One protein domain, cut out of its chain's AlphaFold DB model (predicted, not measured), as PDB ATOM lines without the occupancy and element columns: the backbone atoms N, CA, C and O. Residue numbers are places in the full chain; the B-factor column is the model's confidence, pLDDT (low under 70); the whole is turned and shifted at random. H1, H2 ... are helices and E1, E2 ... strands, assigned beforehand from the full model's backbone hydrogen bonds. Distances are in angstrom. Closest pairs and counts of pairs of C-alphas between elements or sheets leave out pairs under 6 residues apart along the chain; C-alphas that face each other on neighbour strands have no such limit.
ATOM      1  N   ASP A  27      -8.418  10.546 -10.158       90.00
ATOM      2  CA  ASP A  27      -7.691   9.468  -9.495       90.00
ATOM      3  C   ASP A  27      -6.808  10.024  -8.368       90.00
ATOM      4  O   ASP A  27      -6.829   9.480  -7.267       90.00
ATOM      5  N   ASP A  28      -6.156  11.172  -8.579       87.69
ATOM      6  CA  ASP A  28      -5.361  11.859  -7.546       87.69
ATOM      7  C   ASP A  28      -6.232  12.283  -6.358       87.69
ATOM      8  O   ASP A  28      -5.829  12.198  -5.198       87.69
ATOM      9  N   PHE A  29      -7.451  12.750  -6.642       88.94
ATOM     10  CA  PHE A  29      -8.418  13.110  -5.613       88.94
ATOM     11  C   PHE A  29      -8.886  11.892  -4.813       88.94
ATOM     12  O   PHE A  29      -8.983  11.963  -3.588       88.94
ATOM     13  N   VAL A  30      -9.166  10.776  -5.490       87.56
ATOM     14  CA  VAL A  30      -9.556   9.515  -4.847       87.56
ATOM     15  C   VAL A  30      -8.405   8.961  -4.007       87.56
ATOM     16  O   VAL A  30      -8.634   8.505  -2.885       87.56
ATOM     17  N   GLU A  31      -7.170   9.034  -4.505       87.44
ATOM     18  CA  GLU A  31      -5.974   8.629  -3.767       87.44
ATOM     19  C   GLU A  31      -5.769   9.502  -2.525       87.44
ATOM     20  O   GLU A  31      -5.593   8.972  -1.428       87.44
ATOM     21  N   TRP A  32      -5.898  10.823  -2.654       88.19
ATOM     22  CA  TRP A  32      -5.854  11.728  -1.506       88.19
ATOM     23  C   TRP A  32      -6.952  11.422  -0.483       88.19
ATOM     24  O   TRP A  32      -6.656  11.291   0.703       88.19
ATOM     25  N   ALA A  33      -8.201  11.253  -0.927       85.31
ATOM     26  CA  ALA A  33      -9.325  10.947  -0.045       85.31
ATOM     27  C   ALA A  33      -9.108   9.622   0.700       85.31
ATOM     28  O   ALA A  33      -9.419   9.524   1.884       85.31
ATOM     29  N   ARG A  34      -8.519   8.621   0.036       84.88
ATOM     30  CA  ARG A  34      -8.126   7.347   0.650       84.88
ATOM     31  C   ARG A  34      -7.015   7.522   1.685       84.88
ATOM     32  O   ARG A  34      -7.116   6.998   2.789       84.88
ATOM     33  N   VAL A  35      -5.963   8.270   1.359       81.06
ATOM     34  CA  VAL A  35      -4.863   8.536   2.298       81.06
ATOM     35  C   VAL A  35      -5.370   9.307   3.519       81.06
ATOM     36  O   VAL A  35      -4.976   9.004   4.646       81.06
ATOM     37  N   GLU A  36      -6.260  10.279   3.335       80.69
ATOM     38  CA  GLU A  36      -6.889  11.006   4.443       80.69
ATOM     39  C   GLU A  36      -7.856  10.130   5.240       80.69
ATOM     40  O   GLU A  36      -7.927  10.256   6.459       80.69
ATOM     41  N   SER A  37      -8.558   9.191   4.605       79.50
ATOM     42  CA  SER A  37      -9.434   8.258   5.315       79.50
ATOM     43  C   SER A  37      -8.643   7.296   6.212       79.50
ATOM     44  O   SER A  37      -9.052   7.016   7.339       79.50
ATOM     45  N   GLU A  38      -7.461   6.865   5.768       79.38
ATOM     46  CA  GLU A  38      -6.546   6.016   6.539       79.38
ATOM     47  C   GLU A  38      -5.876   6.754   7.713       79.38
ATOM     48  O   GLU A  38      -5.522   6.128   8.715       79.38
ATOM     49  N   ASN A  39      -5.707   8.075   7.604       75.56
ATOM     50  CA  ASN A  39      -4.996   8.893   8.595       75.56
ATOM     51  C   ASN A  39      -5.910   9.763   9.477       75.56
ATOM     52  O   ASN A  39      -5.446  10.298  10.485       75.56
ATOM     53  N   GLY A  40      -7.176   9.933   9.098       68.25
ATOM     54  CA  GLY A  40      -8.114  10.864   9.716       68.25
ATOM     55  C   GLY A  40      -8.873  10.310  10.922       68.25
ATOM     56  O   GLY A  40      -8.750   9.147  11.316       68.25
ATOM     57  N   SER A  41      -9.705  11.169  11.515       62.56
ATOM     58  CA  SER A  41     -10.676  10.756  12.529       62.56
ATOM     59  C   SER A  41     -11.648   9.706  11.945       62.56
ATOM     60  O   SER A  41     -11.939   9.739  10.744       62.56
ATOM     61  N   PRO A  42     -12.193   8.770  12.750       70.44
ATOM     62  CA  PRO A  42     -13.135   7.753  12.259       70.44
ATOM     63  C   PRO A  42     -14.347   8.336  11.509       70.44
ATOM     64  O   PRO A  42     -14.892   7.697  10.607       70.44
ATOM     65  N   ASP A  43     -14.745   9.562  11.859       63.34
ATOM     66  CA  ASP A  43     -15.842  10.290  11.223       63.34
ATOM     67  C   ASP A  43     -15.458  10.837   9.838       63.34
ATOM     68  O   ASP A  43     -16.267  10.769   8.911       63.34
ATOM     69  N   ALA A  44     -14.218  11.310   9.661       66.31
ATOM     70  CA  ALA A  44     -13.689  11.708   8.357       66.31
ATOM     71  C   ALA A  44     -13.529  10.496   7.420       66.31
ATOM     72  O   ALA A  44     -13.863  10.575   6.238       66.31
ATOM     73  N   ASN A  45     -13.104   9.349   7.962       75.88
ATOM     74  CA  ASN A  45     -12.887   8.117   7.201       75.88
ATOM     75  C   ASN A  45     -14.171   7.612   6.518       75.88
ATOM     76  O   ASN A  45     -14.200   7.413   5.304       75.88
ATOM     77  N   ASN A  46     -15.272   7.498   7.272       77.06
ATOM     78  CA  ASN A  46     -16.561   7.070   6.716       77.06
ATOM     79  C   ASN A  46     -17.062   7.998   5.602       77.06
ATOM     80  O   ASN A  46     -17.743   7.548   4.683       77.06
ATOM     81  N   TRP A  47     -16.734   9.286   5.683       72.94
ATOM     82  CA  TRP A  47     -17.184  10.266   4.710       72.94
ATOM     83  C   TRP A  47     -16.364  10.213   3.418       72.94
ATOM     84  O   TRP A  47     -16.954  10.134   2.346       72.94
ATOM     85  N   TYR A  48     -15.032  10.151   3.504       79.94
ATOM     86  CA  TYR A  48     -14.182   9.971   2.321       79.94
ATOM     87  C   TYR A  48     -14.501   8.672   1.573       79.94
ATOM     88  O   TYR A  48     -14.597   8.675   0.348       79.94
ATOM     89  N   LEU A  49     -14.762   7.582   2.301       79.75
ATOM     90  CA  LEU A  49     -15.228   6.331   1.698       79.75
ATOM     91  C   LEU A  49     -16.597   6.496   1.026       79.75
ATOM     92  O   LEU A  49     -16.788   6.026  -0.092       79.75
ATOM     93  N   GLN A  50     -17.527   7.221   1.655       80.56
ATOM     94  CA  GLN A  50     -18.832   7.506   1.060       80.56
ATOM     95  C   GLN A  50     -18.712   8.314  -0.240       80.56
ATOM     96  O   GLN A  50     -19.474   8.060  -1.165       80.56
ATOM     97  N   MET A  51     -17.774   9.258  -0.334       80.12
ATOM     98  CA  MET A  51     -17.548  10.035  -1.559       80.12
ATOM     99  C   MET A  51     -17.010   9.192  -2.709       80.12
ATOM    100  O   MET A  51     -17.427   9.355  -3.856       80.12
ATOM    101  N   ILE A  52     -16.071   8.295  -2.393       81.50
ATOM    102  CA  ILE A  52     -15.525   7.342  -3.360       81.50
ATOM    103  C   ILE A  52     -16.662   6.438  -3.860       81.50
ATOM    104  O   ILE A  52     -16.798   6.226  -5.064       81.50
ATOM    105  N   ASP A  53     -17.534   5.984  -2.955       87.06
ATOM    106  CA  ASP A  53     -18.679   5.130  -3.283       87.06
ATOM    107  C   ASP A  53     -19.776   5.854  -4.087       87.06
ATOM    108  O   ASP A  53     -20.412   5.243  -4.951       87.06
ATOM    109  N   THR A  54     -20.029   7.146  -3.834       87.75
ATOM    110  CA  THR A  54     -21.026   7.930  -4.592       87.75
ATOM    111  C   THR A  54     -20.535   8.324  -5.985       87.75
ATOM    112  O   THR A  54     -21.357   8.664  -6.841       87.75
ATOM    113  N   GLY A  55     -19.224   8.251  -6.239       88.88
ATOM    114  CA  GLY A  55     -18.613   8.656  -7.503       88.88
ATOM    115  C   GLY A  55     -18.723  10.160  -7.765       88.88
ATOM    116  O   GLY A  55     -18.771  10.577  -8.925       88.88
ATOM    117  N   GLU A  56     -18.834  10.960  -6.703       89.31
ATOM    118  CA  GLU A  56     -18.775  12.417  -6.792       89.31
ATOM    119  C   GLU A  56     -17.341  12.874  -7.097       89.31
ATOM    120  O   GLU A  56     -16.357  12.252  -6.698       89.31
ATOM    121  N   GLU A  57     -17.217  13.968  -7.840       89.81
ATOM    122  CA  GLU A  57     -15.938  14.535  -8.260       89.81
ATOM    123  C   GLU A  57     -15.592  15.779  -7.433       89.81
ATOM    124  O   GLU A  57     -16.457  16.423  -6.834       89.81
ATOM    125  N   PHE A  58     -14.308  16.130  -7.395       90.56
ATOM    126  CA  PHE A  58     -13.826  17.303  -6.678       90.56
ATOM    127  C   PHE A  58     -14.210  18.583  -7.425       90.56
ATOM    128  O   PHE A  58     -13.817  18.788  -8.569       90.56
ATOM    129  N   GLY A  59     -14.958  19.461  -6.765       88.06
ATOM    130  CA  GLY A  59     -15.440  20.731  -7.304       88.06
ATOM    131  C   GLY A  59     -14.730  21.968  -6.745       88.06
ATOM    132  O   GLY A  59     -15.136  23.080  -7.075       88.06
ATOM    133  N   GLY A  60     -13.711  21.815  -5.892       87.81
ATOM    134  CA  GLY A  60     -12.929  22.921  -5.322       87.81
ATOM    135  C   GLY A  60     -12.909  22.952  -3.792       87.81
ATOM    136  O   GLY A  60     -13.403  22.049  -3.124       87.81
ATOM    137  N   TRP A  61     -12.336  24.015  -3.225       87.38
ATOM    138  CA  TRP A  61     -12.277  24.237  -1.777       87.38
ATOM    139  C   TRP A  61     -13.222  25.367  -1.365       87.38
ATOM    140  O   TRP A  61     -13.196  26.447  -1.955       87.38
ATOM    141  N   ILE A  62     -14.020  25.146  -0.320       84.75
ATOM    142  CA  ILE A  62     -14.848  26.186   0.305       84.75
ATOM    143  C   ILE A  62     -14.199  26.606   1.621       84.75
ATOM    144  O   ILE A  62     -13.932  25.763   2.478       84.75
ATOM    145  N   GLN A  63     -13.965  27.909   1.791       83.81
ATOM    146  CA  GLN A  63     -13.479  28.464   3.052       83.81
ATOM    147  C   GLN A  63     -14.631  28.613   4.041       83.81
ATOM    148  O   GLN A  63     -15.700  29.141   3.714       83.81
ATOM    149  N   ARG A  64     -14.404  28.231   5.295       80.81
ATOM    150  CA  ARG A  64     -15.335  28.547   6.373       80.81
ATOM    151  C   ARG A  64     -15.311  30.051   6.661       80.81
ATOM    152  O   ARG A  64     -14.250  30.573   7.021       80.81
ATOM    153  N   PRO A  65     -16.471  30.735   6.630       80.19
ATOM    154  CA  PRO A  65     -16.548  32.162   6.924       80.19
ATOM    155  C   PRO A  65     -15.885  32.516   8.261       80.19
ATOM    156  O   PRO A  65     -16.215  31.940   9.300       80.19
ATOM    157  N   GLY A  66     -14.954  33.473   8.227       80.44
ATOM    158  CA  GLY A  66     -14.247  33.971   9.410       80.44
ATOM    159  C   GLY A  66     -13.121  33.072   9.937       80.44
ATOM    160  O   GLY A  66     -12.665  33.293  11.055       80.44
ATOM    161  N   THR A  67     -12.672  32.064   9.180       82.31
ATOM    162  CA  THR A  67     -11.558  31.182   9.581       82.31
ATOM    163  C   THR A  67     -10.678  30.790   8.384       82.31
ATOM    164  O   THR A  67     -11.145  30.800   7.252       82.31
ATOM    165  N   ASN A  68      -9.431  30.364   8.612       80.44
ATOM    166  CA  ASN A  68      -8.501  29.899   7.557       80.44
ATOM    167  C   ASN A  68      -8.659  28.404   7.226       80.44
ATOM    168  O   ASN A  68      -7.695  27.700   6.931       80.44
ATOM    169  N   LYS A  69      -9.882  27.905   7.371       81.19
ATOM    170  CA  LYS A  69     -10.232  26.490   7.434       81.19
ATOM    171  C   LYS A  69     -11.050  26.137   6.189       81.19
ATOM    172  O   LYS A  69     -11.985  26.872   5.872       81.19
ATOM    173  N   TRP A  70     -10.705  25.050   5.499       84.44
ATOM    174  CA  TRP A  70     -11.236  24.707   4.172       84.44
ATOM    175  C   TRP A  70     -11.854  23.311   4.121       84.44
ATOM    176  O   TRP A  70     -11.372  22.396   4.779       84.44
ATOM    177  N   SER A  71     -12.926  23.154   3.350       84.25
ATOM    178  CA  SER A  71     -13.600  21.871   3.132       84.25
ATOM    179  C   SER A  71     -13.739  21.591   1.635       84.25
ATOM    180  O   SER A  71     -14.022  22.540   0.894       84.25
ATOM    181  N   PRO A  72     -13.590  20.337   1.174       87.19
ATOM    182  CA  PRO A  72     -13.828  20.014  -0.227       87.19
ATOM    183  C   PRO A  72     -15.297  20.261  -0.596       87.19
ATOM    184  O   PRO A  72     -16.217  19.896   0.137       87.19
ATOM    185  N   TYR A  73     -15.515  20.902  -1.738       87.75
ATOM    186  CA  TYR A  73     -16.801  20.980  -2.416       87.75
ATOM    187  C   TYR A  73     -16.869  19.853  -3.433       87.75
ATOM    188  O   TYR A  73     -15.939  19.681  -4.216       87.75
ATOM    189  N   LEU A  74     -17.958  19.093  -3.420       88.88
ATOM    190  CA  LEU A  74     -18.150  17.965  -4.322       88.88
ATOM    191  C   LEU A  74     -19.173  18.314  -5.385       88.88
ATOM    192  O   LEU A  74     -20.156  19.014  -5.123       88.88
ATOM    193  N   CYS A  75     -18.940  17.817  -6.588       87.44
ATOM    194  CA  CYS A  75     -19.843  17.963  -7.710       87.44
ATOM    195  C   CYS A  75     -20.242  16.591  -8.267       87.44
ATOM    196  O   CYS A  75     -19.511  15.613  -8.107       87.44
ATOM    197  N   PRO A  76     -21.384  16.499  -8.967       89.50
ATOM    198  CA  PRO A  76     -21.759  15.277  -9.667       89.50
ATOM    199  C   PRO A  76     -20.683  14.831 -10.665       89.50
ATOM    200  O   PRO A  76     -19.984  15.667 -11.238       89.50
ATOM    201  N   LYS A  77     -20.616  13.522 -10.920       89.88
ATOM    202  CA  LYS A  77     -19.711  12.911 -11.903       89.88
ATOM    203  C   LYS A  77     -19.739  13.630 -13.262       89.88
ATOM    204  O   LYS A  77     -20.815  13.956 -13.774       89.88
ATOM    205  N   GLY A  78     -18.568  13.841 -13.856       87.25
ATOM    206  CA  GLY A  78     -18.364  14.581 -15.101       87.25
ATOM    207  C   GLY A  78     -18.349  16.107 -14.953       87.25
ATOM    208  O   GLY A  78     -18.441  16.804 -15.965       87.25
ATOM    209  N   ARG A  79     -18.284  16.641 -13.726       87.56
ATOM    210  CA  ARG A  79     -18.204  18.092 -13.449       87.56
ATOM    211  C   ARG A  79     -17.000  18.488 -12.594       87.56
ATOM    212  O   ARG A  79     -16.935  19.637 -12.156       87.56
ATOM    213  N   GLY A  80     -16.083  17.562 -12.353       85.94
ATOM    214  CA  GLY A  80     -14.885  17.781 -11.566       85.94
ATOM    215  C   GLY A  80     -14.020  18.899 -12.124       85.94
ATOM    216  O   GLY A  80     -13.849  19.045 -13.336       85.94
ATOM    217  N   MET A  81     -13.474  19.697 -11.217       84.56
ATOM    218  CA  MET A  81     -12.522  20.750 -11.533       84.56
ATOM    219  C   MET A  81     -11.116  20.224 -11.247       84.56
ATOM    220  O   MET A  81     -10.629  20.315 -10.121       84.56
ATOM    221  N   TYR A  82     -10.495  19.663 -12.280       85.25
ATOM    222  CA  TYR A  82      -9.153  19.081 -12.235       85.25
ATOM    223  C   TYR A  82      -8.176  19.876 -13.119       85.25
ATOM    224  O   TYR A  82      -8.570  20.416 -14.159       85.25
ATOM    225  N   GLY A  83      -6.904  19.943 -12.714       76.94
ATOM    226  CA  GLY A  83      -5.816  20.592 -13.465       76.94
ATOM    227  C   GLY A  83      -5.775  22.131 -13.394       76.94
ATOM    228  O   GLY A  83      -6.460  22.758 -12.597       76.94
ATOM    229  N   ASN A  84      -4.969  22.763 -14.261       52.09
ATOM    230  CA  ASN A  84      -4.557  24.188 -14.217       52.09
ATOM    231  C   ASN A  84      -5.659  25.242 -14.491       52.09
ATOM    232  O   ASN A  84      -5.351  26.388 -14.844       52.09
ATOM    233  N   GLY A  85      -6.939  24.877 -14.400       48.31
ATOM    234  CA  GLY A  85      -8.046  25.814 -14.573       48.31
ATOM    235  C   GLY A  85      -7.947  26.969 -13.572       48.31
ATOM    236  O   GLY A  85      -7.563  26.773 -12.423       48.31
ATOM    237  N   LYS A  86      -8.274  28.198 -14.001       47.03
ATOM    238  CA  LYS A  86      -8.312  29.362 -13.102       47.03
ATOM    239  C   LYS A  86      -9.208  29.050 -11.904       47.03
ATOM    240  O   LYS A  86     -10.421  28.911 -12.043       47.03
ATOM    241  N   TRP A  87      -8.574  28.964 -10.744       54.72
ATOM    242  CA  TRP A  87      -9.203  28.682  -9.467       54.72
ATOM    243  C   TRP A  87     -10.221  29.769  -9.142       54.72
ATOM    244  O   TRP A  87      -9.873  30.944  -9.036       54.72
ATOM    245  N   SER A  88     -11.477  29.378  -8.959       48.72
ATOM    246  CA  SER A  88     -12.421  30.188  -8.203       48.72
ATOM    247  C   SER A  88     -12.538  29.552  -6.827       48.72
ATOM    248  O   SER A  88     -13.100  28.472  -6.661       48.72
ATOM    249  N   PHE A  89     -11.962  30.211  -5.822       52.94
ATOM    250  CA  PHE A  89     -12.468  30.043  -4.470       52.94
ATOM    251  C   PHE A  89     -13.907  30.534  -4.545       52.94
ATOM    252  O   PHE A  89     -14.135  31.712  -4.816       52.94
ATOM    253  N   TYR A  90     -14.876  29.626  -4.449       49.72
ATOM    254  CA  TYR A  90     -16.264  30.048  -4.416       49.72
ATOM    255  C   TYR A  90     -16.449  30.856  -3.131       49.72
ATOM    256  O   TYR A  90     -16.646  30.290  -2.052       49.72
ATOM    257  N   ASP A  91     -16.413  32.183  -3.252       48.44
ATOM    258  CA  ASP A  91     -17.193  33.046  -2.381       48.44
ATOM    259  C   ASP A  91     -18.621  32.558  -2.558       48.44
ATOM    260  O   ASP A  91     -19.235  32.753  -3.603       48.44
ATOM    261  N   ASN A  92     -19.092  31.771  -1.594       49.59
ATOM    262  CA  ASN A  92     -20.403  31.154  -1.650       49.59
ATOM    263  C   ASN A  92     -21.425  32.265  -1.983       49.59
ATOM    264  O   ASN A  92     -21.636  33.139  -1.139       49.59
ATOM    265  N   PRO A  93     -22.054  32.282  -3.176       48.50
ATOM    266  CA  PRO A  93     -22.928  33.386  -3.571       48.50
ATOM    267  C   PRO A  93     -24.145  33.470  -2.643       48.50
ATOM    268  O   PRO A  93     -24.647  34.556  -2.360       48.50
ATOM    269  N   ALA A  94     -24.548  32.341  -2.048       51.34
ATOM    270  CA  ALA A  94     -25.538  32.327  -0.981       51.34
ATOM    271  C   ALA A  94     -24.988  32.924   0.324       51.34
ATOM    272  O   ALA A  94     -25.734  33.573   1.045       51.34
ATOM    273  N   ALA A  95     -23.697  32.777   0.642       53.19
ATOM    274  CA  ALA A  95     -23.084  33.479   1.773       53.19
ATOM    275  C   ALA A  95     -22.979  34.988   1.522       53.19
ATOM    276  O   ALA A  95     -23.147  35.760   2.466       53.19
ATOM    277  N   GLU A  96     -22.757  35.425   0.280       54.50
ATOM    278  CA  GLU A  96     -22.803  36.843  -0.082       54.50
ATOM    279  C   GLU A  96     -24.231  37.397   0.029       54.50
ATOM    280  O   GLU A  96     -24.432  38.430   0.671       54.50
ATOM    281  N   GLU A  97     -25.243  36.680  -0.471       58.62
ATOM    282  CA  GLU A  97     -26.654  37.053  -0.304       58.62
ATOM    283  C   GLU A  97     -27.103  37.025   1.165       58.62
ATOM    284  O   GLU A  97     -27.784  37.951   1.614       58.62
ATOM    285  N   ILE A  98     -26.670  36.036   1.953       56.94
ATOM    286  CA  ILE A  98     -26.931  35.960   3.398       56.94
ATOM    287  C   ILE A  98     -26.242  37.120   4.121       56.94
ATOM    288  O   ILE A  98     -26.870  37.779   4.950       56.94
ATOM    289  N   ASN A  99     -24.988  37.437   3.792       61.72
ATOM    290  CA  ASN A  99     -24.275  38.575   4.374       61.72
ATOM    291  C   ASN A  99     -24.908  39.910   3.967       61.72
ATOM    292  O   ASN A  99     -25.009  40.820   4.794       61.72
ATOM    293  N   LYS A 100     -25.378  40.040   2.722       73.56
ATOM    294  CA  LYS A 100     -26.093  41.219   2.220       73.56
ATOM    295  C   LYS A 100     -27.444  41.376   2.919       73.56
ATOM    296  O   LYS A 100     -27.755  42.476   3.378       73.56
ATOM    297  N   ALA A 101     -28.188  40.288   3.108       64.69
ATOM    298  CA  ALA A 101     -29.446  40.266   3.854       64.69
ATOM    299  C   ALA A 101     -29.243  40.577   5.349       64.69
ATOM    300  O   ALA A 101     -29.995  41.362   5.925       64.69
ATOM    301  N   GLN A 102     -28.191  40.042   5.977       68.38
ATOM    302  CA  GLN A 102     -27.847  40.333   7.373       68.38
ATOM    303  C   GLN A 102     -27.400  41.787   7.568       68.38
ATOM    304  O   GLN A 102     -27.822  42.442   8.525       68.38
ATOM    305  N   LYS A 103     -26.587  42.330   6.651       76.69
ATOM    306  CA  LYS A 103     -26.199  43.749   6.659       76.69
ATOM    307  C   LYS A 103     -27.407  44.659   6.432       76.69
ATOM    308  O   LYS A 103     -27.525  45.664   7.130       76.69
ATOM    309  N   ALA A 104     -28.321  44.297   5.529       75.25
ATOM    310  CA  ALA A 104     -29.565  45.033   5.303       75.25
ATOM    311  C   ALA A 104     -30.475  45.019   6.543       75.25
ATOM    312  O   ALA A 104     -30.936  46.076   6.968       75.25
TER     313      ALA A 104
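AT A GLANCE: This is residues 27 to 104 of the 545 residues of an uncharacterized protein of Massarina eburnea CBS 473.64 (UniProt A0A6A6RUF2). What does the shape look like? A helical hairpin of H1 and H2 lies at one end, a ribbon of two strands, E1 and E2, is in the middle, and H3 lies at the far end, where its residues 96 to 104 stick out free. A long stretch with no named element, residues 76 to 92, runs between E2 and H3. What are its make-up and size? The printed part has 78 residues with three named helices and two named strands, in the order H1, H2, E1, E2, H3, in the class mixed, helices and strands; the sheet's order is E1 - E2, antiparallel. It is loose, with a radius of gyration of the C-alphas of 14.7 A, and elongated, spanning 44 by 29 by 21 A.

HOW THE PARTS SIT: How do the first two helices stand? H1, residues 27 to 39, and H2, residues 42 to 54, form a helical hairpin and touch, their closest C-alphas being those of Ser 37 and Asn 45, 3.9 A apart. They run opposite ways at a shallow tilt of 24 degrees. How are the strands paired? E1, residues 57 to 63, and E2, residues 70 to 75, are a hairpin, antiparallel at 147 degrees between their directions. N 59 and O 73, 2.7 A, and N 73 and O 60, 2.8 A, are within hydrogen-bond range. What is near or apart? The closest C-alphas of H1 and E1 are those of Phe 29 and Phe 58, 6.9 A apart; H2 and E2 are only just apart, at 8.4 A. H3, residues 93 to 104, touches no helix and is apart from E1. How are the helix backbones formed? Every O i to N i+4 pair is within hydrogen-bond range in H1 and H3, and 8 of 9 are in H2.

IN THESE COORDINATES: Where do the helices run? H1, residues 27 to 39, begins with C-alpha 27 at (-7.691, 9.468, -9.495) and is 18.3 A long from first to last C-alpha. H2, residues 42 to 54, is 18.6 A long, and H3, residues 93 to 104, is 16.1 A long and ends with C-alpha 104 at (-29.565, 45.033, 5.303). Where do the strands run? E1, residues 57 to 63, is 18.1 A long and begins with C-alpha 57 at (-15.938, 14.535, -8.260). E2, residues 70 to 75, is 16.1 A long.

THE WHOLE: How far does it reach? The two C-alphas farthest apart are those of Glu 38 and Ala 104, 45.3 A. How are the parts linked? The printed part has no cut; the links H1 to H2 and H2 to E1 are tight, E1 to E2 is short, and E2 to H3, 17 residues, is long. Where is confidence low? The mean pLDDT of the printed part is 75.7, and residues 40 to 41, 43 to 44, 84 to 99 and 101 to 102 are under 70.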